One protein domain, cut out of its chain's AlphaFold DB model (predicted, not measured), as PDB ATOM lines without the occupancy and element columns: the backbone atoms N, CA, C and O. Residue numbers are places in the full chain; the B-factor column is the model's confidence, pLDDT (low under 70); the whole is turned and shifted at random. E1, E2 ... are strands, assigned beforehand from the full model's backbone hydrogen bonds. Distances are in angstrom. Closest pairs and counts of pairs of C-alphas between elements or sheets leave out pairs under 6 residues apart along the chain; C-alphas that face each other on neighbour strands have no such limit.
ATOM      1  N   GLU A 232     152.424 152.049 173.958       93.38
ATOM      2  CA  GLU A 232     151.840 152.765 172.811       93.38
ATOM      3  C   GLU A 232     151.822 151.915 171.526       93.38
ATOM      4  O   GLU A 232     150.912 152.047 170.715       93.38
ATOM      5  N   SER A 233     152.777 150.994 171.345       95.06
ATOM      6  CA  SER A 233     152.813 150.071 170.199       95.06
ATOM      7  C   SER A 233     151.718 148.997 170.214       95.06
ATOM      8  O   SER A 233     151.490 148.338 169.199       95.06
ATOM      9  N   LEU A 234     151.040 148.816 171.348       96.19
ATOM     10  CA  LEU A 234     149.938 147.874 171.546       96.19
ATOM     11  C   LEU A 234     148.567 148.563 171.547       96.19
ATOM     12  O   LEU A 234     147.551 147.872 171.679       96.19
ATOM     13  N   ILE A 235     148.535 149.879 171.320       97.31
ATOM     14  CA  ILE A 235     147.326 150.689 171.178       97.31
ATOM     15  C   ILE A 235     147.245 151.188 169.727       97.31
ATOM     16  O   ILE A 235     148.105 151.956 169.294       97.31
ATOM     17  N   PRO A 236     146.239 150.778 168.940       96.88
ATOM     18  CA  PRO A 236     146.103 151.269 167.576       96.88
ATOM     19  C   PRO A 236     145.618 152.725 167.526       96.88
ATOM     20  O   PRO A 236     144.842 153.173 168.371       96.88
ATOM     21  N   ASP A 237     146.013 153.446 166.475       95.12
ATOM     22  CA  ASP A 237     145.471 154.773 166.164       95.12
ATOM     23  C   ASP A 237     144.044 154.650 165.609       95.12
ATOM     24  O   ASP A 237     143.827 154.201 164.482       95.12
ATOM     25  N   GLU A 238     143.062 155.077 166.403       94.00
ATOM     26  CA  GLU A 238     141.644 155.051 166.031       94.00
ATOM     27  C   GLU A 238     141.273 155.984 164.874       94.00
ATOM     28  O   GLU A 238     140.181 155.861 164.323       94.00
ATOM     29  N   THR A 239     142.150 156.928 164.524       94.00
ATOM     30  CA  THR A 239     141.937 157.875 163.422       94.00
ATOM     31  C   THR A 239     142.487 157.374 162.089       94.00
ATOM     32  O   THR A 239     142.297 158.034 161.067       94.00
ATOM     33  N   SER A 240     143.145 156.210 162.088       94.94
ATOM     34  CA  SER A 240     143.659 155.567 160.882       94.94
ATOM     35  C   SER A 240     142.529 155.140 159.942       94.94
ATOM     36  O   SER A 240     141.549 154.535 160.375       94.94
ATOM     37  N   ASP A 241     142.713 155.357 158.637       93.38
ATOM     38  CA  ASP A 241     141.797 154.865 157.596       93.38
ATOM     39  C   ASP A 241     141.720 153.320 157.562       93.38
ATOM     40  O   ASP A 241     140.746 152.755 157.065       93.38
ATOM     41  N   ASP A 242     142.722 152.631 158.125       94.50
ATOM     42  CA  ASP A 242     142.779 151.167 158.238       94.50
ATOM     43  C   ASP A 242     142.061 150.625 159.493       94.50
ATOM     44  O   ASP A 242     142.061 149.408 159.723       94.50
ATOM     45  N   ALA A 243     141.474 151.497 160.324       96.94
ATOM     46  CA  ALA A 243     140.813 151.135 161.573       96.94
ATOM     47  C   ALA A 243     139.281 151.183 161.473       96.94
ATOM     48  O   ALA A 243     138.674 152.159 161.037       96.94
ATOM     49  N   LEU A 244     138.636 150.126 161.964       97.56
ATOM     50  CA  LEU A 244     137.200 150.061 162.192       97.56
ATOM     51  C   LEU A 244     136.917 150.168 163.691       97.56
ATOM     52  O   LEU A 244     137.125 149.213 164.442       97.56
ATOM     53  N   VAL A 245     136.379 151.309 164.121       97.81
ATOM     54  CA  VAL A 245     135.806 151.454 165.466       97.81
ATOM     55  C   VAL A 245     134.405 150.856 165.466       97.81
ATOM     56  O   VAL A 245     133.508 151.346 164.775       97.81
ATOM     57  N   VAL A 246     134.211 149.790 166.237       96.81
ATOM     58  CA  VAL A 246     132.930 149.084 166.299       96.81
ATOM     59  C   VAL A 246     131.939 149.903 167.138       96.81
ATOM     60  O   VAL A 246     132.280 150.304 168.256       96.81
ATOM     61  N   PRO A 247     130.716 150.165 166.641       96.38
ATOM     62  CA  PRO A 247     129.655 150.756 167.451       96.38
ATOM     63  C   PRO A 247     129.229 149.820 168.584       96.38
ATOM     64  O   PRO A 247     129.155 148.607 168.392       96.38
ATOM     65  N   GLU A 248     128.932 150.386 169.753       97.25
ATOM     66  CA  GLU A 248     128.400 149.637 170.896       97.25
ATOM     67  C   GLU A 248     127.089 148.906 170.546       97.25
ATOM     68  O   GLU A 248     126.292 149.378 169.728       97.25
ATOM     69  N   GLY A 249     126.859 147.746 171.169       96.62
ATOM     70  CA  GLY A 249     125.682 146.908 170.960       96.62
ATOM     71  C   GLY A 249     125.922 145.724 170.018       96.62
ATOM     72  O   GLY A 249     126.944 145.036 170.091       96.62
ATOM     73  N   ARG A 250     124.938 145.425 169.156       95.12
ATOM     74  CA  ARG A 250     124.988 144.243 168.284       95.12
ATOM     75  C   ARG A 250     126.074 144.384 167.213       95.12
ATOM     76  O   ARG A 250     125.977 145.217 166.315       95.12
ATOM     77  N   ILE A 251     127.050 143.485 167.260       94.19
ATOM     78  CA  ILE A 251     128.158 143.402 166.308       94.19
ATOM     79  C   ILE A 251     127.652 142.901 164.952       94.19
ATOM     80  O   ILE A 251     126.882 141.940 164.873       94.19
ATOM     81  N   SER A 252     128.102 143.546 163.875       90.50
ATOM     82  CA  SER A 252     127.858 143.124 162.492       90.50
ATOM     83  C   SER A 252     128.949 143.647 161.547       90.50
ATOM     84  O   SER A 252     129.671 144.582 161.885       90.50
ATOM     85  N   GLY A 253     129.089 143.037 160.365       89.12
ATOM     86  CA  GLY A 253     129.927 143.549 159.268       89.12
ATOM     87  C   GLY A 253     131.434 143.272 159.355       89.12
ATOM     88  O   GLY A 253     132.152 143.593 158.409       89.12
ATOM     89  N   LEU A 254     131.926 142.643 160.429       91.44
ATOM     90  CA  LEU A 254     133.361 142.345 160.594       91.44
ATOM     91  C   LEU A 254     133.903 141.342 159.566       91.44
ATOM     92  O   LEU A 254     135.078 141.386 159.227       91.44
ATOM     93  N   ASN A 255     133.050 140.476 159.022       89.19
ATOM     94  CA  ASN A 255     133.415 139.492 158.003       89.19
ATOM     95  C   ASN A 255     133.614 140.104 156.607       89.19
ATOM     96  O   ASN A 255     134.201 139.471 155.732       89.19
ATOM     97  N   THR A 256     133.102 141.317 156.383       92.56
ATOM     98  CA  THR A 256     133.152 142.023 155.093       92.56
ATOM     99  C   THR A 256     133.921 143.337 155.158       92.56
ATOM    100  O   THR A 256     133.935 144.071 154.175       92.56
ATOM    101  N   THR A 257     134.512 143.673 156.307       93.88
ATOM    102  CA  THR A 257     135.305 144.897 156.445       93.88
ATOM    103  C   THR A 257     136.585 144.815 155.615       93.88
ATOM    104  O   THR A 257     137.172 143.743 155.474       93.88
ATOM    105  N   GLU A 258     137.029 145.952 155.090       95.00
ATOM    106  CA  GLU A 258     138.346 146.095 154.454       95.00
ATOM    107  C   GLU A 258     139.405 146.630 155.436       95.00
ATOM    108  O   GLU A 258     140.590 146.663 155.112       95.00
ATOM    109  N   ALA A 259     138.987 147.015 156.650       96.06
ATOM    110  CA  ALA A 259     139.880 147.463 157.711       96.06
ATOM    111  C   ALA A 259     140.867 146.359 158.122       96.06
ATOM    112  O   ALA A 259     140.559 145.164 158.064       96.06
ATOM    113  N   ARG A 260     142.045 146.768 158.591       96.12
ATOM    114  CA  ARG A 260     143.050 145.866 159.171       96.12
ATOM    115  C   ARG A 260     142.947 145.777 160.686       96.12
ATOM    116  O   ARG A 260     143.246 144.739 161.271       96.12
ATOM    117  N   ILE A 261     142.496 146.862 161.302       97.25
ATOM    118  CA  ILE A 261     142.396 147.003 162.748       97.25
ATOM    119  C   ILE A 261     140.918 147.088 163.118       97.25
ATOM    120  O   ILE A 261     140.168 147.854 162.515       97.25
ATOM    121  N   VAL A 262     140.489 146.332 164.123       97.38
ATOM    122  CA  VAL A 262     139.147 146.436 164.708       97.38
ATOM    123  C   VAL A 262     139.280 146.850 166.168       97.38
ATOM    124  O   VAL A 262     139.994 146.215 166.942       97.38
ATOM    125  N   ILE A 263     138.585 147.923 166.537       98.12
ATOM    126  CA  ILE A 263     138.704 148.594 167.832       98.12
ATOM    127  C   ILE A 263     137.356 148.527 168.551       98.12
ATOM    128  O   ILE A 263     136.363 149.091 168.082       98.12
ATOM    129  N   PHE A 264     137.340 147.893 169.720       98.25
ATOM    130  CA  PHE A 264     136.240 147.947 170.679       98.25
ATOM    131  C   PHE A 264     136.580 148.974 171.759       98.25
ATOM    132  O   PHE A 264     137.500 148.773 172.551       98.25
ATOM    133  N   LYS A 265     135.857 150.095 171.770       98.38
ATOM    134  CA  LYS A 265     135.967 151.146 172.795       98.38
ATOM    135  C   LYS A 265     135.273 150.707 174.097       98.38
ATOM    136  O   LYS A 265     134.642 149.657 174.107       98.38
ATOM    137  N   PRO A 266     135.387 151.451 175.212       98.56
ATOM    138  CA  PRO A 266     134.618 151.126 176.412       98.56
ATOM    139  C   PRO A 266     133.116 151.062 176.101       98.56
ATOM    140  O   PRO A 266     132.602 151.953 175.425       98.56
ATOM    141  N   GLY A 267     132.445 150.006 176.562       98.38
ATOM    142  CA  GLY A 267     131.054 149.701 176.213       98.38
ATOM    143  C   GLY A 267     130.772 148.199 176.115       98.38
ATOM    144  O   GLY A 267     131.685 147.369 176.211       98.38
ATOM    145  N   VAL A 268     129.500 147.850 175.916       98.50
ATOM    146  CA  VAL A 268     129.032 146.459 175.814       98.50
ATOM    147  C   VAL A 268     128.696 146.098 174.372       98.50
ATOM    148  O   VAL A 268     127.862 146.713 173.711       98.50
ATOM    149  N   TYR A 269     129.323 145.038 173.887       97.69
ATOM    150  CA  TYR A 269     129.169 144.544 172.528       97.69
ATOM    151  C   TYR A 269     128.707 143.101 172.578       97.69
ATOM    152  O   TYR A 269     129.139 142.339 173.442       97.69
ATOM    153  N   TYR A 270     127.850 142.690 171.653       95.12
ATOM    154  CA  TYR A 270     127.360 141.318 171.640       95.12
ATOM    155  C   TYR A 270     127.116 140.807 170.227       95.12
ATOM    156  O   TYR A 270     126.653 141.549 169.365       95.12
ATOM    157  N   ALA A 271     127.395 139.528 169.984       90.88
ATOM    158  CA  ALA A 271     126.899 138.801 168.819       90.88
ATOM    159  C   ALA A 271     125.549 138.131 169.160       90.88
ATOM    160  O   ALA A 271     124.615 138.783 169.624       90.88
ATOM    161  N   THR A 272     125.415 136.829 168.927       89.88
ATOM    162  CA  THR A 272     124.351 135.986 169.496       89.88
ATOM    163  C   THR A 272     124.937 134.656 169.916       89.88
ATOM    164  O   THR A 272     125.980 134.260 169.413       89.88
ATOM    165  N   ALA A 273     124.184 133.892 170.708       90.31
ATOM    166  CA  ALA A 273     124.476 132.485 170.979       90.31
ATOM    167  C   ALA A 273     124.585 131.596 169.714       90.31
ATOM    168  O   ALA A 273     125.049 130.466 169.797       90.31
ATOM    169  N   THR A 274     124.150 132.095 168.550       91.38
ATOM    170  CA  THR A 274     124.180 131.406 167.248       91.38
ATOM    171  C   THR A 274     125.000 132.154 166.191       91.38
ATOM    172  O   THR A 274     124.693 132.085 165.002       91.38
ATOM    173  N   ASP A 275     125.961 132.972 166.613       88.50
ATOM    174  CA  ASP A 275     126.826 133.754 165.727       88.50
ATOM    175  C   ASP A 275     128.201 133.930 166.381       88.50
ATOM    176  O   ASP A 275     128.315 133.785 167.597       88.50
ATOM    177  N   TYR A 276     129.246 134.232 165.615       86.19
ATOM    178  CA  TYR A 276     130.593 134.498 166.135       86.19
ATOM    179  C   TYR A 276     131.305 135.554 165.286       86.19
ATOM    180  O   TYR A 276     130.875 135.879 164.180       86.19
ATOM    181  N   LEU A 277     132.415 136.097 165.786       83.75
ATOM    182  CA  LEU A 277     133.186 137.105 165.057       83.75
ATOM    183  C   LEU A 277     134.084 136.478 163.994       83.75
ATOM    184  O   LEU A 277     135.297 136.343 164.145       83.75
ATOM    185  N   ASN A 278     133.466 136.151 162.869       84.69
ATOM    186  CA  ASN A 278     134.188 135.814 161.659       84.69
ATOM    187  C   ASN A 278     134.848 137.084 161.093       84.69
ATOM    188  O   ASN A 278     134.149 137.981 160.618       84.69
ATOM    189  N   LEU A 279     136.173 137.191 161.187       90.56
ATOM    190  CA  LEU A 279     136.903 138.360 160.699       90.56
ATOM    191  C   LEU A 279     137.104 138.282 159.185       90.56
ATOM    192  O   LEU A 279     137.234 137.200 158.621       90.56
ATOM    193  N   SER A 280     137.164 139.420 158.497       91.62
ATOM    194  CA  SER A 280     137.647 139.412 157.117       91.62
ATOM    195  C   SER A 280     139.137 139.042 157.071       91.62
ATOM    196  O   SER A 280     139.869 139.146 158.058       91.62
ATOM    197  N   SER A 281     139.621 138.633 155.900       90.88
ATOM    198  CA  SER A 281     141.033 138.291 155.703       90.88
ATOM    199  C   SER A 281     141.985 139.492 155.761       90.88
ATOM    200  O   SER A 281     143.197 139.298 155.695       90.88
ATOM    201  N   THR A 282     141.477 140.724 155.864       92.94
ATOM    202  CA  THR A 282     142.307 141.927 156.029       92.94
ATOM    203  C   THR A 282     142.629 142.206 157.493       92.94
ATOM    204  O   THR A 282     143.662 142.811 157.764       92.94
ATOM    205  N   VAL A 283     141.787 141.750 158.427       95.50
ATOM    206  CA  VAL A 283     141.955 142.033 159.856       95.50
ATOM    207  C   VAL A 283     143.106 141.218 160.435       95.50
ATOM    208  O   VAL A 283     143.078 139.986 160.448       95.50
ATOM    209  N   ASP A 284     144.105 141.918 160.955       95.31
ATOM    210  CA  ASP A 284     145.256 141.343 161.650       95.31
ATOM    211  C   ASP A 284     145.443 141.896 163.068       95.31
ATOM    212  O   ASP A 284     146.265 141.362 163.809       95.31
ATOM    213  N   TRP A 285     144.638 142.879 163.491       97.31
ATOM    214  CA  TRP A 285     144.701 143.439 164.839       97.31
ATOM    215  C   TRP A 285     143.311 143.665 165.443       97.31
ATOM    216  O   TRP A 285     142.514 144.461 164.947       97.31
ATOM    217  N   LEU A 286     143.031 142.983 166.554       97.00
ATOM    218  CA  LEU A 286     141.912 143.290 167.444       97.00
ATOM    219  C   LEU A 286     142.388 144.053 168.679       97.00
ATOM    220  O   LEU A 286     143.313 143.606 169.360       97.00
ATOM    221  N   TYR A 287     141.719 145.158 168.996       98.38
ATOM    222  CA  TYR A 287     141.966 145.932 170.206       98.38
ATOM    223  C   TYR A 287     140.715 146.020 171.081       98.38
ATOM    224  O   TYR A 287     139.656 146.460 170.628       98.38
ATOM    225  N   PHE A 288     140.861 145.629 172.343       98.19
ATOM    226  CA  PHE A 288     139.822 145.666 173.366       98.19
ATOM    227  C   PHE A 288     140.179 146.723 174.406       98.19
ATOM    228  O   PHE A 288     140.922 146.442 175.345       98.19
ATOM    229  N   ALA A 289     139.656 147.940 174.257       98.62
ATOM    230  CA  ALA A 289     139.948 149.030 175.182       98.62
ATOM    231  C   ALA A 289     139.574 148.652 176.632       98.62
ATOM    232  O   ALA A 289     138.601 147.912 176.836       98.62
ATOM    233  N   PRO A 290     140.270 149.181 177.654       98.62
ATOM    234  CA  PRO A 290     139.880 148.985 179.047       98.62
ATOM    235  C   PRO A 290     138.427 149.425 179.283       98.62
ATOM    236  O   PRO A 290     138.061 150.564 178.993       98.62
ATOM    237  N   GLY A 291     137.586 148.517 179.782       98.31
ATOM    238  CA  GLY A 291     136.141 148.741 179.918       98.31
ATOM    239  C   GLY A 291     135.294 148.351 178.705       98.31
ATOM    240  O   GLY A 291     134.090 148.577 178.721       98.31
ATOM    241  N   SER A 292     135.871 147.741 177.669       98.56
ATOM    242  CA  SER A 292     135.089 147.022 176.656       98.56
ATOM    243  C   SER A 292     134.703 145.634 177.176       98.56
ATOM    244  O   SER A 292     135.515 144.935 177.788       98.56
ATOM    245  N   TYR A 293     133.456 145.229 176.943       98.62
ATOM    246  CA  TYR A 293     132.959 143.892 177.258       98.62
ATOM    247  C   TYR A 293     132.269 143.310 176.033       98.62
ATOM    248  O   TYR A 293     131.208 143.782 175.628       98.62
ATOM    249  N   VAL A 294     132.873 142.292 175.426       97.56
ATOM    250  CA  VAL A 294     132.425 141.764 174.140       97.56
ATOM    251  C   VAL A 294     131.949 140.322 174.272       97.56
ATOM    252  O   VAL A 294     132.739 139.400 174.466       97.56
ATOM    253  N   LYS A 295     130.637 140.121 174.142       94.56
ATOM    254  CA  LYS A 295     129.952 138.826 174.185       94.56
ATOM    255  C   LYS A 295     129.846 138.211 172.804       94.56
ATOM    256  O   LYS A 295     129.565 138.893 171.819       94.56
ATOM    257  N   GLY A 296     129.963 136.898 172.730       69.62
ATOM    258  CA  GLY A 296     129.851 136.215 171.446       69.62
ATOM    259  C   GLY A 296     131.148 136.274 170.639       69.62
ATOM    260  O   GLY A 296     131.160 136.106 169.422       69.62
ATOM    261  N   LEU A 297     132.267 136.484 171.330       56.69
ATOM    262  CA  LEU A 297     133.590 136.211 170.797       56.69
ATOM    263  C   LEU A 297     133.991 134.782 171.150       56.69
ATOM    264  O   LEU A 297     134.905 134.532 171.923       56.69
ATOM    265  N   GLY A 298     133.240 133.834 170.597       46.53
ATOM    266  CA  GLY A 298     133.564 132.419 170.693       46.53
ATOM    267  C   GLY A 298     134.507 131.946 169.594       46.53
ATOM    268  O   GLY A 298     134.969 130.829 169.667       46.53
ATOM    269  N   ALA A 299     134.806 132.739 168.571       52.31
ATOM    270  CA  ALA A 299     135.897 132.463 167.644       52.31
ATOM    271  C   ALA A 299     136.262 133.759 166.969       52.31
ATOM    272  O   ALA A 299     135.644 134.141 165.984       52.31
ATOM    273  N   VAL A 300     137.275 134.449 167.480       55.53
ATOM    274  CA  VAL A 300     138.063 135.243 166.544       55.53
ATOM    275  C   VAL A 300     138.654 134.241 165.584       55.53
ATOM    276  O   VAL A 300     139.503 133.475 166.006       55.53
ATOM    277  N   GLU A 301     138.175 134.185 164.349       70.00
ATOM    278  CA  GLU A 301     138.815 133.373 163.324       70.00
ATOM    279  C   GLU A 301     139.639 134.300 162.443       70.00
ATOM    280  O   GLU A 301     139.105 135.024 161.602       70.00
ATOM    281  N   PHE A 302     140.950 134.314 162.672       74.12
ATOM    282  CA  PHE A 302     141.864 135.035 161.801       74.12
ATOM    283  C   PHE A 302     141.996 134.291 160.468       74.12
ATOM    284  O   PHE A 302     142.509 133.169 160.412       74.12
ATOM    285  N   HIS A 303     141.567 134.956 159.393       78.38
ATOM    286  CA  HIS A 303     141.740 134.512 158.001       78.38
ATOM    287  C   HIS A 303     142.862 135.263 157.274       78.38
ATOM    288  O   HIS A 303     143.066 135.079 156.073       78.38
ATOM    289  N   THR A 304     143.557 136.151 157.984       76.62
ATOM    290  CA  THR A 304     144.643 136.956 157.428       76.62
ATOM    291  C   THR A 304     145.854 136.106 157.074       76.62
ATOM    292  O   THR A 304     146.186 135.129 157.741       76.62
ATOM    293  N   THR A 305     146.560 136.521 156.025       82.44
ATOM    294  CA  THR A 305     147.885 135.999 155.681       82.44
ATOM    295  C   THR A 305     148.990 136.929 156.178       82.44
ATOM    296  O   THR A 305     150.069 136.972 155.592       82.44
ATOM    297  N   SER A 306     148.730 137.749 157.199       89.38
ATOM    298  CA  SER A 306     149.759 138.577 157.827       89.38
ATOM    299  C   SER A 306     150.756 137.708 158.596       89.38
ATOM    300  O   SER A 306     150.400 136.698 159.194       89.38
ATOM    301  N   ALA A 307     152.032 138.103 158.594       93.12
ATOM    302  CA  ALA A 307     153.057 137.459 159.418       93.12
ATOM    303  C   ALA A 307     152.943 137.847 160.904       93.12
ATOM    304  O   ALA A 307     153.546 137.197 161.758       93.12
ATOM    305  N   LEU A 308     152.183 138.901 161.206       95.31
ATOM    306  CA  LEU A 308     151.913 139.379 162.552       95.31
ATOM    307  C   LEU A 308     150.405 139.503 162.743       95.31
ATOM    308  O   LEU A 308     149.737 140.182 161.965       95.31
ATOM    309  N   ILE A 309     149.904 138.857 163.786       95.50
ATOM    310  CA  ILE A 309     148.519 138.950 164.240       95.50
ATOM    311  C   ILE A 309     148.546 139.503 165.664       95.50
ATOM    312  O   ILE A 309     149.420 139.127 166.446       95.50
ATOM    313  N   GLN A 310     147.605 140.368 166.025       97.31
ATOM    314  CA  GLN A 310     147.558 141.037 167.322       97.31
ATOM    315  C   GLN A 310     146.162 140.942 167.951       97.31
ATOM    316  O   GLN A 310     145.144 141.172 167.300       97.31
ATOM    317  N   ALA A 311     146.122 140.624 169.241       97.19
ATOM    318  CA  ALA A 311     144.952 140.760 170.100       97.19
ATOM    319  C   ALA A 311     145.389 141.463 171.392       97.19
ATOM    320  O   ALA A 311     145.994 140.846 172.270       97.19
ATOM    321  N   THR A 312     145.152 142.769 171.482       98.62
ATOM    322  CA  THR A 312     145.675 143.606 172.571       98.62
ATOM    323  C   THR A 312     144.567 144.357 173.303       98.62
ATOM    324  O   THR A 312     143.428 144.426 172.837       98.62
ATOM    325  N   GLY A 313     144.906 144.905 174.465       98.44
ATOM    326  CA  GLY A 313     144.019 145.738 175.267       98.44
ATOM    327  C   GLY A 313     143.390 145.009 176.458       98.44
ATOM    328  O   GLY A 313     143.272 143.785 176.467       98.44
ATOM    329  N   HIS A 314     142.986 145.757 177.487       98.69
ATOM    330  CA  HIS A 314     142.481 145.211 178.760       98.69
ATOM    331  C   HIS A 314     140.953 145.062 178.854       98.69
ATOM    332  O   HIS A 314     140.377 145.088 179.946       98.69
ATOM    333  N   GLY A 315     140.277 144.911 177.718       98.56
ATOM    334  CA  GLY A 315     138.867 144.537 177.670       98.56
ATOM    335  C   GLY A 315     138.607 143.047 177.912       98.56
ATOM    336  O   GLY A 315     139.518 142.237 178.127       98.56
ATOM    337  N   VAL A 316     137.324 142.688 177.881       98.69
ATOM    338  CA  VAL A 316     136.838 141.329 178.148       98.69
ATOM    339  C   VAL A 316     136.247 140.694 176.893       98.69
ATOM    340  O   VAL A 316     135.409 141.283 176.212       98.69
ATOM    341  N   LEU A 317     136.645 139.449 176.652       97.50
ATOM    342  CA  LEU A 317     136.159 138.546 175.622       97.50
ATOM    343  C   LEU A 317     135.299 137.453 176.262       97.50
ATOM    344  O   LEU A 317     135.840 136.576 176.929       97.50
ATOM    345  N   SER A 318     133.978 137.468 176.086       97.81
ATOM    346  CA  SER A 318     133.103 136.514 176.773       97.81
ATOM    347  C   SER A 318     132.364 135.546 175.851       97.81
ATOM    348  O   SER A 318     131.698 135.938 174.888       97.81
ATOM    349  N   GLY A 319     132.438 134.264 176.211       96.62
ATOM    350  CA  GLY A 319     131.671 133.168 175.630       96.62
ATOM    351  C   GLY A 319     130.353 132.881 176.356       96.62
ATOM    352  O   GLY A 319     129.709 131.885 176.051       96.62
ATOM    353  N   GLU A 320     129.908 133.745 177.278       96.31
ATOM    354  CA  GLU A 320     128.767 133.478 178.175       96.31
ATOM    355  C   GLU A 320     127.418 133.220 177.475       96.31
ATOM    356  O   GLU A 320     126.486 132.705 178.092       96.31
ATOM    357  N   GLN A 321     127.301 133.585 176.194       95.00
ATOM    358  CA  GLN A 321     126.112 133.333 175.379       95.00
ATOM    359  C   GLN A 321     126.076 131.914 174.798       95.00
ATOM    360  O   GLN A 321     125.005 131.459 174.408       95.00
ATOM    361  N   TYR A 322     127.202 131.207 174.737       95.50
ATOM    362  CA  TYR A 322     127.286 129.890 174.115       95.50
ATOM    363  C   TYR A 322     127.007 128.762 175.103       95.50
ATOM    364  O   TYR A 322     127.347 128.837 176.284       95.50
ATOM    365  N   VAL A 323     126.407 127.697 174.578       95.38
ATOM    366  CA  VAL A 323     126.247 126.426 175.289       95.38
ATOM    367  C   VAL A 323     127.571 125.655 175.304       95.38
ATOM    368  O   VAL A 323     128.460 125.916 174.491       95.38
ATOM    369  N   TYR A 324     127.702 124.687 176.213       96.12
ATOM    370  CA  TYR A 324     128.853 123.782 176.239       96.12
ATOM    371  C   TYR A 324     129.035 123.084 174.884       96.12
ATOM    372  O   TYR A 324     128.060 122.599 174.310       96.12
ATOM    373  N   GLN A 325     130.270 123.054 174.373       95.12
ATOM    374  CA  GLN A 325     130.613 122.491 173.060       95.12
ATOM    375  C   GLN A 325     129.783 123.079 171.903       95.12
ATOM    376  O   GLN A 325     129.452 122.364 170.956       95.12
ATOM    377  N   ALA A 326     129.419 124.367 171.971       94.75
ATOM    378  CA  ALA A 326     128.697 125.035 170.890       94.75
ATOM    379  C   ALA A 326     129.441 124.874 169.554       94.75
ATOM    380  O   ALA A 326     130.580 125.319 169.413       94.75
ATOM    381  N   ASP A 327     128.791 124.261 168.566       93.88
ATOM    382  CA  ASP A 327     129.399 123.970 167.266       93.88
ATOM    383  C   ASP A 327     128.736 124.771 166.133       93.88
ATOM    384  O   ASP A 327     127.585 124.496 165.777       93.88
ATOM    385  N   PRO A 328     129.447 125.720 165.493       91.00
ATOM    386  CA  PRO A 328     128.920 126.497 164.369       91.00
ATOM    387  C   PRO A 328     128.426 125.650 163.185       91.00
ATOM    388  O   PRO A 328     127.492 126.043 162.486       91.00
ATOM    389  N   THR A 329     129.014 124.473 162.955       92.25
ATOM    390  CA  THR A 329     128.607 123.532 161.894       92.25
ATOM    391  C   THR A 329     127.348 122.744 162.253       92.25
ATOM    392  O   THR A 329     126.702 122.172 161.372       92.25
ATOM    393  N   TYR A 330     126.962 122.770 163.529       93.19
ATOM    394  CA  TYR A 330     125.769 122.135 164.074       93.19
ATOM    395  C   TYR A 330     124.782 123.160 164.662       93.19
ATOM    396  O   TYR A 330     124.053 122.896 165.616       93.19
ATOM    397  N   GLY A 331     124.745 124.367 164.082       92.38
ATOM    398  CA  GLY A 331     123.810 125.420 164.488       92.38
ATOM    399  C   GLY A 331     124.048 125.940 165.907       92.38
ATOM    400  O   GLY A 331     123.100 126.374 166.556       92.38
ATOM    401  N   PHE A 332     125.298 125.892 166.371       94.00
ATOM    402  CA  PHE A 332     125.764 126.290 167.705       94.00
ATOM    403  C   PHE A 332     125.160 125.478 168.852       94.00
ATOM    404  O   PHE A 332     125.201 125.903 170.003       94.00
ATOM    405  N   GLN A 333     124.604 124.306 168.552       95.00
ATOM    406  CA  GLN A 333     124.148 123.368 169.571       95.00
ATOM    407  C   GLN A 333     125.337 122.666 170.226       95.00
ATOM    408  O   GLN A 333     126.429 122.615 169.654       95.00
ATOM    409  N   ASN A 334     125.095 122.100 171.407       92.31
ATOM    410  CA  ASN A 334     126.043 121.222 172.080       92.31
ATOM    411  C   ASN A 334     126.342 120.010 171.185       92.31
ATOM    412  O   ASN A 334     125.447 119.212 170.884       92.31
ATOM    413  N   HIS A 335     127.594 119.897 170.739       89.62
ATOM    414  CA  HIS A 335     128.037 118.824 169.864       89.62
ATOM    415  C   HIS A 335     129.365 118.244 170.352       89.62
ATOM    416  O   HIS A 335     130.423 118.855 170.225       89.62
ATOM    417  N   ASN A 336     129.297 117.020 170.875       85.31
ATOM    418  CA  ASN A 336     130.442 116.325 171.455       85.31
ATOM    419  C   ASN A 336     131.392 115.751 170.392       85.31
ATOM    420  O   ASN A 336     131.440 114.541 170.158       85.31
ATOM    421  N   VAL A 337     132.120 116.641 169.720       85.12
ATOM    422  CA  VAL A 337     133.180 116.332 168.756       85.12
ATOM    423  C   VAL A 337     134.355 117.281 168.975       85.12
ATOM    424  O   VAL A 337     134.159 118.431 169.335       85.12
ATOM    425  N   ASP A 338     135.586 116.846 168.718       76.38
ATOM    426  CA  ASP A 338     136.752 117.677 169.058       76.38
ATOM    427  C   ASP A 338     137.016 118.810 168.049       76.38
ATOM    428  O   ASP A 338     137.536 119.870 168.396       76.38
ATOM    429  N   ALA A 339     136.695 118.598 166.770       79.38
ATOM    430  CA  ALA A 339     137.255 119.405 165.681       79.38
ATOM    431  C   ALA A 339     136.528 120.732 165.407       79.38
ATOM    432  O   ALA A 339     137.163 121.699 164.994       79.38
ATOM    433  N   SER A 340     135.208 120.772 165.575       85.06
ATOM    434  CA  SER A 340     134.352 121.875 165.120       85.06
ATOM    435  C   SER A 340     133.813 122.819 166.200       85.06
ATOM    436  O   SER A 340     133.480 123.944 165.816       85.06
ATOM    437  N   PRO A 341     133.754 122.470 167.508       88.62
ATOM    438  CA  PRO A 341     133.303 123.407 168.521       88.62
ATOM    439  C   PRO A 341     134.117 124.691 168.570       88.62
ATOM    440  O   PRO A 341     135.282 124.772 168.167       88.62
ATOM    441  N   LEU A 342     133.451 125.704 169.082       92.38
ATOM    442  CA  LEU A 342     133.865 127.087 169.091       92.38
ATOM    443  C   LEU A 342     135.045 127.317 170.068       92.38
ATOM    444  O   LEU A 342     134.954 126.940 171.232       92.38
ATOM    445  N   ARG A 343     136.155 127.913 169.594       93.69
ATOM    446  CA  ARG A 343     137.342 128.291 170.402       93.69
ATOM    447  C   ARG A 343     137.430 129.795 170.523       93.69
ATOM    448  O   ARG A 343     137.507 130.429 169.479       93.69
ATOM    449  N   MET A 344     137.577 130.349 171.729       94.75
ATOM    450  CA  MET A 344     137.654 131.809 171.935       94.75
ATOM    451  C   MET A 344     138.622 132.500 170.955       94.75
ATOM    452  O   MET A 344     138.285 133.528 170.361       94.75
ATOM    453  N   TRP A 345     139.772 131.869 170.702       94.94
ATOM    454  CA  TRP A 345     140.732 132.261 169.673       94.94
ATOM    455  C   TRP A 345     140.953 131.144 168.651       94.94
ATOM    456  O   TRP A 345     141.315 130.019 168.996       94.94
ATOM    457  N   LYS A 346     140.796 131.464 167.370       91.50
ATOM    458  CA  LYS A 346     140.972 130.533 166.260       91.50
ATOM    459  C   LYS A 346     141.713 131.194 165.098       91.50
ATOM    460  O   LYS A 346     141.636 132.396 164.855       91.50
ATOM    461  N   GLY A 347     142.418 130.410 164.301       89.25
ATOM    462  CA  GLY A 347     142.945 130.928 163.045       89.25
ATOM    463  C   GLY A 347     143.540 129.856 162.161       89.25
ATOM    464  O   GLY A 347     143.702 128.704 162.565       89.25
ATOM    465  N   THR A 348     143.875 130.252 160.938       88.25
ATOM    466  CA  THR A 348     144.584 129.391 159.989       88.25
ATOM    467  C   THR A 348     145.917 130.020 159.618       88.25
ATOM    468  O   THR A 348     145.974 131.150 159.147       88.25
ATOM    469  N   VAL A 349     146.994 129.266 159.807       87.38
ATOM    470  CA  VAL A 349     148.365 129.665 159.495       87.38
ATOM    471  C   VAL A 349     148.694 129.231 158.064       87.38
ATOM    472  O   VAL A 349     148.670 128.025 157.774       87.38
ATOM    473  N   PRO A 350     149.008 130.172 157.155       86.12
ATOM    474  CA  PRO A 350     149.365 129.845 155.779       86.12
ATOM    475  C   PRO A 350     150.631 128.984 155.692       86.12
ATOM    476  O   PRO A 350     151.596 129.184 156.427       86.12
ATOM    477  N   ASN A 351     150.643 128.043 154.747       86.50
ATOM    478  CA  ASN A 351     151.763 127.122 154.568       86.50
ATOM    479  C   ASN A 351     153.063 127.851 154.183       86.50
ATOM    480  O   ASN A 351     153.077 128.619 153.217       86.50
ATOM    481  N   GLY A 352     154.161 127.569 154.891       82.62
ATOM    482  CA  GLY A 352     155.480 128.137 154.613       82.62
ATOM    483  C   GLY A 352     155.664 129.588 155.066       82.62
ATOM    484  O   GLY A 352     156.701 130.185 154.765       82.62
ATOM    485  N   GLN A 353     154.697 130.160 155.788       86.19
ATOM    486  CA  GLN A 353     154.782 131.509 156.330       86.19
ATOM    487  C   GLN A 353     155.005 131.482 157.839       86.19
ATOM    488  O   GLN A 353     154.157 131.031 158.607       86.19
ATOM    489  N   LYS A 354     156.125 132.065 158.279       92.12
ATOM    490  CA  LYS A 354     156.345 132.308 159.702       92.12
ATOM    491  C   LYS A 354     155.356 133.361 160.196       92.12
ATOM    492  O   LYS A 354     155.377 134.488 159.705       92.12
ATOM    493  N   THR A 355     154.538 132.983 161.170       94.19
ATOM    494  CA  THR A 355     153.485 133.836 161.723       94.19
ATOM    495  C   THR A 355     153.633 133.920 163.238       94.19
ATOM    496  O   THR A 355     153.864 132.911 163.911       94.19
ATOM    497  N   THR A 356     153.516 135.126 163.784       96.56
ATOM    498  CA  THR A 356     153.512 135.359 165.228       96.56
ATOM    499  C   THR A 356     152.200 136.006 165.634       96.56
ATOM    500  O   THR A 356     151.803 137.021 165.066       96.56
ATOM    501  N   TRP A 357     151.544 135.426 166.633       97.12
ATOM    502  CA  TRP A 357     150.394 136.029 167.290       97.12
ATOM    503  C   TRP A 357     150.829 136.683 168.600       97.12
ATOM    504  O   TRP A 357     151.370 136.020 169.485       97.12
ATOM    505  N   VAL A 358     150.628 137.992 168.706       97.94
ATOM    506  CA  VAL A 358     150.889 138.778 169.911       97.94
ATOM    507  C   VAL A 358     149.584 138.950 170.674       97.94
ATOM    508  O   VAL A 358     148.609 139.476 170.136       97.94
ATOM    509  N   VAL A 359     149.591 138.539 171.937       97.75
ATOM    510  CA  VAL A 359     148.473 138.705 172.866       97.75
ATOM    511  C   VAL A 359     148.964 139.460 174.088       97.75
ATOM    512  O   VAL A 359     149.899 139.014 174.757       97.75
ATOM    513  N   ASN A 360     148.350 140.604 174.378       98.31
ATOM    514  CA  ASN A 360     148.731 141.418 175.529       98.31
ATOM    515  C   ASN A 360     147.525 142.114 176.158       98.31
ATOM    516  O   ASN A 360     146.974 143.029 175.544       98.31
ATOM    517  N   GLY A 361     147.130 141.676 177.358       98.19
ATOM    518  CA  GLY A 361     146.072 142.314 178.150       98.19
ATOM    519  C   GLY A 361     144.728 141.571 178.253       98.19
ATOM    520  O   GLY A 361     144.202 141.517 179.375       98.19
ATOM    521  N   PRO A 362     144.154 140.982 177.171       98.12
ATOM    522  CA  PRO A 362     142.763 140.542 177.178       98.12
ATOM    523  C   PRO A 362     142.409 139.570 178.299       98.12
ATOM    524  O   PRO A 362     143.193 138.690 178.672       98.12
ATOM    525  N   THR A 363     141.174 139.695 178.786       98.75
ATOM    526  CA  THR A 363     140.558 138.714 179.685       98.75
ATOM    527  C   THR A 363     139.520 137.897 178.930       98.75
ATOM    528  O   THR A 363     138.538 138.448 178.442       98.75
ATOM    529  N   VAL A 364     139.699 136.583 178.861       98.00
ATOM    530  CA  VAL A 364     138.688 135.641 178.371       98.00
ATOM    531  C   VAL A 364     137.786 135.202 179.521       98.00
ATOM    532  O   VAL A 364     138.278 134.810 180.575       98.00
ATOM    533  N   ASN A 365     136.471 135.243 179.312       98.38
ATOM    534  CA  ASN A 365     135.455 134.821 180.272       98.38
ATOM    535  C   ASN A 365     134.537 133.742 179.681       98.38
ATOM    536  O   ASN A 365     134.033 133.907 178.569       98.38
ATOM    537  N   SER A 366     134.243 132.701 180.458       96.81
ATOM    538  CA  SER A 366     133.256 131.663 180.121       96.81
ATOM    539  C   SER A 366     133.467 131.005 178.746       96.81
ATOM    540  O   SER A 366     132.561 131.046 177.907       96.81
ATOM    541  N   PRO A 367     134.650 130.426 178.465       96.62
ATOM    542  CA  PRO A 367     134.861 129.675 177.232       96.62
ATOM    543  C   PRO A 367     133.903 128.462 177.150       96.62
ATOM    544  O   PRO A 367     133.747 127.750 178.141       96.62
ATOM    545  N   PRO A 368     133.254 128.197 175.996       95.31
ATOM    546  CA  PRO A 368     132.347 127.051 175.839       95.31
ATOM    547  C   PRO A 368     133.064 125.723 175.533       95.31
ATOM    548  O   PRO A 368     132.422 124.671 175.512       95.31
ATOM    549  N   PHE A 369     134.364 125.783 175.232       95.31
ATOM    550  CA  PHE A 369     135.244 124.674 174.859       95.31
ATOM    551  C   PHE A 369     136.713 125.114 175.033       95.31
ATOM    552  O   PHE A 369     136.976 126.070 175.765       95.31
ATOM    553  N   ASN A 370     137.666 124.476 174.341       94.69
ATOM    554  CA  ASN A 370     139.076 124.869 174.344       94.69
ATOM    555  C   ASN A 370     139.236 126.372 174.059       94.69
ATOM    556  O   ASN A 370     138.568 126.931 173.186       94.69
ATOM    557  N   SER A 371     140.131 127.046 174.783       93.38
ATOM    558  CA  SER A 371     140.270 128.499 174.645       93.38
ATOM    559  C   SER A 371     140.918 128.926 173.327       93.38
ATOM    560  O   SER A 371     140.538 129.962 172.779       93.38
ATOM    561  N   MET A 372     141.882 128.164 172.800       94.44
ATOM    562  CA  MET A 372     142.619 128.565 171.603       94.44
ATOM    563  C   MET A 372     143.134 127.391 170.770       94.44
ATOM    564  O   MET A 372     143.834 126.536 171.302       94.44
ATOM    565  N   ASP A 373     142.877 127.430 169.457       92.50
ATOM    566  CA  ASP A 373     143.505 126.548 168.464       92.50
ATOM    567  C   ASP A 373     143.756 127.272 167.125       92.50
ATOM    568  O   ASP A 373     142.844 127.802 166.490       92.50
ATOM    569  N   PHE A 374     144.996 127.220 166.641       91.62
ATOM    570  CA  PHE A 374     145.381 127.563 165.270       91.62
ATOM    571  C   PHE A 374     145.676 126.303 164.450       91.62
ATOM    572  O   PHE A 374     146.314 125.356 164.922       91.62
ATOM    573  N   TYR A 375     145.248 126.321 163.190       90.56
ATOM    574  CA  TYR A 375     145.388 125.220 162.235       90.56
ATOM    575  C   TYR A 375     146.317 125.599 161.073       90.56
ATOM    576  O   TYR A 375     146.686 126.758 160.919       90.56
ATOM    577  N   GLY A 376     146.693 124.635 160.226       90.75
ATOM    578  CA  GLY A 376     147.599 124.863 159.091       90.75
ATOM    579  C   GLY A 376     149.058 124.544 159.427       90.75
ATOM    580  O   GLY A 376     149.326 123.542 160.088       90.75
ATOM    581  N   ASP A 377     150.008 125.361 158.960       90.94
ATOM    582  CA  ASP A 377     151.446 125.159 159.220       90.94
ATOM    583  C   ASP A 377     151.855 125.671 160.610       90.94
ATOM    584  O   ASP A 377     152.591 126.642 160.782       90.94
ATOM    585  N   THR A 378     151.363 124.987 161.639       92.00
ATOM    586  CA  THR A 378     151.602 125.331 163.049       92.00
ATOM    587  C   THR A 378     153.060 125.157 163.477       92.00
ATOM    588  O   THR A 378     153.455 125.656 164.527       92.00
ATOM    589  N   SER A 379     153.893 124.506 162.654       92.81
ATOM    590  CA  SER A 379     155.341 124.420 162.869       92.81
ATOM    591  C   SER A 379     156.053 125.764 162.665       92.81
ATOM    592  O   SER A 379     157.120 125.994 163.241       92.81
ATOM    593  N   ALA A 380     155.439 126.659 161.886       91.00
ATOM    594  CA  ALA A 380     155.893 128.018 161.610       91.00
ATOM    595  C   ALA A 380     155.110 129.086 162.404       91.00
ATOM    596  O   ALA A 380     155.291 130.284 162.169       91.00
ATOM    597  N   PHE A 381     154.259 128.668 163.345       95.06
ATOM    598  CA  PHE A 381     153.451 129.548 164.183       95.06
ATOM    599  C   PHE A 381     154.030 129.674 165.592       95.06
ATOM    600  O   PHE A 381     154.528 128.708 166.162       95.06
ATOM    601  N   SER A 382     153.955 130.876 166.157       96.88
ATOM    602  CA  SER A 382     154.424 131.175 167.511       96.88
ATOM    603  C   SER A 382     153.501 132.177 168.189       96.88
ATOM    604  O   SER A 382     152.899 133.022 167.525       96.88
ATOM    605  N   VAL A 383     153.423 132.106 169.512       97.88
ATOM    606  CA  VAL A 383     152.611 133.005 170.332       97.88
ATOM    607  C   VAL A 383     153.515 133.795 171.270       97.88
ATOM    608  O   VAL A 383     154.349 133.221 171.966       97.88
ATOM    609  N   ALA A 384     153.346 135.111 171.304       97.88
ATOM    610  CA  ALA A 384     153.928 135.987 172.311       97.88
ATOM    611  C   ALA A 384     152.790 136.496 173.199       97.88
ATOM    612  O   ALA A 384     152.103 137.453 172.849       97.88
ATOM    613  N   CYS A 385     152.559 135.808 174.315       98.12
ATOM    614  CA  CYS A 385     151.447 136.069 175.217       98.12
ATOM    615  C   CYS A 385     151.951 136.646 176.541       98.12
ATOM    616  O   CYS A 385     152.795 136.057 177.223       98.12
ATOM    617  N   THR A 386     151.414 137.804 176.897       98.12
ATOM    618  CA  THR A 386     151.773 138.564 178.096       98.12
ATOM    619  C   THR A 386     150.515 139.126 178.735       98.12
ATOM    620  O   THR A 386     149.577 139.491 178.036       98.12
ATOM    621  N   ASP A 387     150.468 139.176 180.062       98.25
ATOM    622  CA  ASP A 387     149.368 139.804 180.804       98.25
ATOM    623  C   ASP A 387     147.951 139.354 180.375       98.25
ATOM    624  O   ASP A 387     146.993 140.122 180.365       98.25
ATOM    625  N   TYR A 388     147.812 138.083 180.005       98.62
ATOM    626  CA  TYR A 388     146.544 137.474 179.606       98.62
ATOM    627  C   TYR A 388     145.827 136.862 180.811       98.62
ATOM    628  O   TYR A 388     146.467 136.437 181.781       98.62
ATOM    629  N   LYS A 389     144.494 136.803 180.765       98.75
ATOM    630  CA  LYS A 389     143.682 136.194 181.820       98.75
ATOM    631  C   LYS A 389     142.586 135.317 181.216       98.75
ATOM    632  O   LYS A 389     141.969 135.696 180.226       98.75
ATOM    633  N   GLN A 390     142.306 134.181 181.842       98.69
ATOM    634  CA  GLN A 390     141.119 133.365 181.591       98.69
ATOM    635  C   GLN A 390     140.382 133.129 182.908       98.69
ATOM    636  O   GLN A 390     140.980 132.658 183.875       98.69
ATOM    637  N   VAL A 391     139.089 133.443 182.929       98.75
ATOM    638  CA  VAL A 391     138.186 133.305 184.079       98.75
ATOM    639  C   VAL A 391     136.911 132.566 183.666       98.75
ATOM    640  O   VAL A 391     136.556 132.527 182.486       98.75
ATOM    641  N   GLY A 392     136.218 131.947 184.621       97.88
ATOM    642  CA  GLY A 392     134.924 131.303 184.357       97.88
ATOM    643  C   GLY A 392     134.968 130.073 183.447       97.88
ATOM    644  O   GLY A 392     133.933 129.689 182.909       97.88
ATOM    645  N   GLY A 393     136.135 129.450 183.253       97.19
ATOM    646  CA  GLY A 393     136.256 128.119 182.644       97.19
ATOM    647  C   GLY A 393     135.689 127.020 183.550       97.19
ATOM    648  O   GLY A 393     136.454 126.285 184.148       97.19
ATOM    649  N   TYR A 394     134.368 127.000 183.751       97.50
ATOM    650  CA  TYR A 394     133.679 125.991 184.570       97.50
ATOM    651  C   TYR A 394     133.323 124.730 183.786       97.50
ATOM    652  O   TYR A 394     133.189 123.658 184.369       97.50
ATOM    653  N   PHE A 395     133.085 124.867 182.480       96.94
ATOM    654  CA  PHE A 395     132.818 123.710 181.640       96.94
ATOM    655  C   PHE A 395     134.056 122.815 181.562       96.94
ATOM    656  O   PHE A 395     135.186 123.275 181.670       96.94
ATOM    657  N   GLY A 396     133.851 121.528 181.306       94.50
ATOM    658  CA  GLY A 396     134.941 120.654 180.901       94.50
ATOM    659  C   GLY A 396     135.587 121.156 179.607       94.50
ATOM    660  O   GLY A 396     134.984 121.900 178.835       94.50
ATOM    661  N   GLN A 397     136.812 120.707 179.334       94.19
ATOM    662  CA  GLN A 397     137.544 121.035 178.101       94.19
ATOM    663  C   GLN A 397     137.818 122.535 177.905       94.19
ATOM    664  O   GLN A 397     138.110 122.964 176.790       94.19
ATOM    665  N   THR A 398     137.760 123.353 178.960       95.56
ATOM    666  CA  THR A 398     138.117 124.780 178.901       95.56
ATOM    667  C   THR A 398     139.617 125.031 179.013       95.56
ATOM    668  O   THR A 398     140.056 125.959 179.689       95.56
ATOM    669  N   ASP A 399     140.397 124.206 178.317       94.62
ATOM    670  CA  ASP A 399     141.853 124.201 178.298       94.62
ATOM    671  C   ASP A 399     142.433 125.603 178.054       94.62
ATOM    672  O   ASP A 399     141.882 126.406 177.291       94.62
ATOM    673  N   GLY A 400     143.596 125.876 178.649       94.00
ATOM    674  CA  GLY A 400     144.391 127.068 178.349       94.00
ATOM    675  C   GLY A 400     144.949 127.095 176.916       94.00
ATOM    676  O   GLY A 400     144.684 126.220 176.093       94.00
ATOM    677  N   MET A 401     145.748 128.117 176.605       94.69
ATOM    678  CA  MET A 401     146.328 128.284 175.268       94.69
ATOM    679  C   MET A 401     147.296 127.155 174.874       94.69
ATOM    680  O   MET A 401     148.174 126.779 175.652       94.69
ATOM    681  N   GLN A 402     147.219 126.710 173.615       93.88
ATOM    682  CA  GLN A 402     148.206 125.806 173.017       93.88
ATOM    683  C   GLN A 402     149.613 126.424 172.980       93.88
ATOM    684  O   GLN A 402     149.806 127.586 172.616       93.88
ATOM    685  N   ALA A 403     150.626 125.615 173.296       94.56
ATOM    686  CA  ALA A 403     152.026 126.033 173.290       94.56
ATOM    687  C   ALA A 403     152.730 125.649 171.974       94.56
ATOM    688  O   ALA A 403     153.384 124.610 171.876       94.56
ATOM    689  N   TYR A 404     152.619 126.503 170.954       96.00
ATOM    690  CA  TYR A 404     153.288 126.308 169.660       96.00
ATOM    691  C   TYR A 404     154.815 126.526 169.729       96.00
ATOM    692  O   TYR A 404     155.298 127.206 170.645       96.00
ATOM    693  N   PRO A 405     155.608 126.000 168.772       95.94
ATOM    694  CA  PRO A 405     157.064 126.133 168.779       95.94
ATOM    695  C   PRO A 405     157.559 127.583 168.892       95.94
ATOM    696  O   PRO A 405     157.155 128.468 168.145       95.94
ATOM    697  N   GLY A 406     158.484 127.826 169.826       95.31
ATOM    698  CA  GLY A 406     159.077 129.153 170.031       95.31
ATOM    699  C   GLY A 406     158.150 130.180 170.692       95.31
ATOM    700  O   GLY A 406     158.512 131.353 170.740       95.31
ATOM    701  N   SER A 407     156.989 129.755 171.197       97.69
ATOM    702  CA  SER A 407     156.074 130.628 171.935       97.69
ATOM    703  C   SER A 407     156.618 131.009 173.312       97.69
ATOM    704  O   SER A 407     157.355 130.248 173.944       97.69
ATOM    705  N   VAL A 408     156.213 132.180 173.797       98.12
ATOM    706  CA  VAL A 408     156.544 132.720 175.116       98.12
ATOM    707  C   VAL A 408     155.248 133.127 175.808       98.12
ATOM    708  O   VAL A 408     154.456 133.880 175.250       98.12
ATOM    709  N   PHE A 409     155.056 132.631 177.029       97.81
ATOM    710  CA  PHE A 409     153.894 132.902 177.871       97.81
ATOM    711  C   PHE A 409     154.377 133.452 179.209       97.81
ATOM    712  O   PHE A 409     155.153 132.791 179.904       97.81
ATOM    713  N   GLN A 410     153.966 134.668 179.556       97.31
ATOM    714  CA  GLN A 410     154.431 135.356 180.759       97.31
ATOM    715  C   GLN A 410     153.293 136.111 181.437       97.31
ATOM    716  O   GLN A 410     152.451 136.714 180.781       97.31
ATOM    717  N   ASP A 411     153.300 136.088 182.769       97.56
ATOM    718  CA  ASP A 411     152.394 136.888 183.594       97.56
ATOM    719  C   ASP A 411     150.921 136.622 183.272       97.56
ATOM    720  O   ASP A 411     150.163 137.542 183.002       97.56
ATOM    721  N   ILE A 412     150.515 135.352 183.299       98.00
ATOM    722  CA  ILE A 412     149.170 134.902 182.928       98.00
ATOM    723  C   ILE A 412     148.415 134.393 184.159       98.00
ATOM    724  O   ILE A 412     149.028 133.860 185.085       98.00
ATOM    725  N   PHE A 413     147.088 134.518 184.150       98.69
ATOM    726  CA  PHE A 413     146.192 133.817 185.071       98.69
ATOM    727  C   PHE A 413     145.234 132.905 184.291       98.69
ATOM    728  O   PHE A 413     144.603 133.363 183.340       98.69
ATOM    729  N   TYR A 414     145.104 131.640 184.699       98.62
ATOM    730  CA  TYR A 414     144.146 130.688 184.127       98.62
ATOM    731  C   TYR A 414     143.253 130.093 185.216       98.62
ATOM    732  O   TYR A 414     143.761 129.507 186.169       98.62
ATOM    733  N   HIS A 415     141.940 130.184 185.015       98.44
ATOM    734  CA  HIS A 415     140.954 129.245 185.542       98.44
ATOM    735  C   HIS A 415     140.541 128.300 184.406       98.44
ATOM    736  O   HIS A 415     140.062 128.772 183.365       98.44
TER     737      HIS A 415
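What this domain is: This is residues 232 to 415 of the 416 residues of the protein "Glycoside hydrolase" of Aureobasidium pullulans (UniProt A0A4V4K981). With little regular structure, the printed part winds in stacked turns, a solenoid walled by three parallel sheets: E1 E2 E4 E7 E10 E13 E15, E3 E5 E8 E11 E14, and E6 E9 E12. Its 184 residues hold no named helix and 15 strands, E1 to E15 along the chain, with 61 residues: all strand. It is compact, radius of gyration of the C-alphas 15.0 A, spanning 42 by 38 by 31 A.

How they stand to each other: Start at edge strand E1, residues 243 to 245, parallel to E2, residues 261 to 264, with N 244 and O 261 within hydrogen-bond range at 2.8 A. Further on, E10, residues 355 to 360, runs on into E11, residues 363 to 365, at 86 degrees.

Where its parts are: Find C-alpha 243 at (140.813, 151.135, 161.573), where E1 begins. E10 is 16.5 A long; E15, residues 408 to 410, ends at (154.431, 135.356, 180.759).

The domain as a whole: The farthest C-alphas, Thr 239 and Asn 336, are 43.9 A apart. The printed part has no cut. Long links are residues 246 to 260, 271 to 284, 319 to 344 and 392 to 407. Residues 296 to 300 have pLDDT under 70.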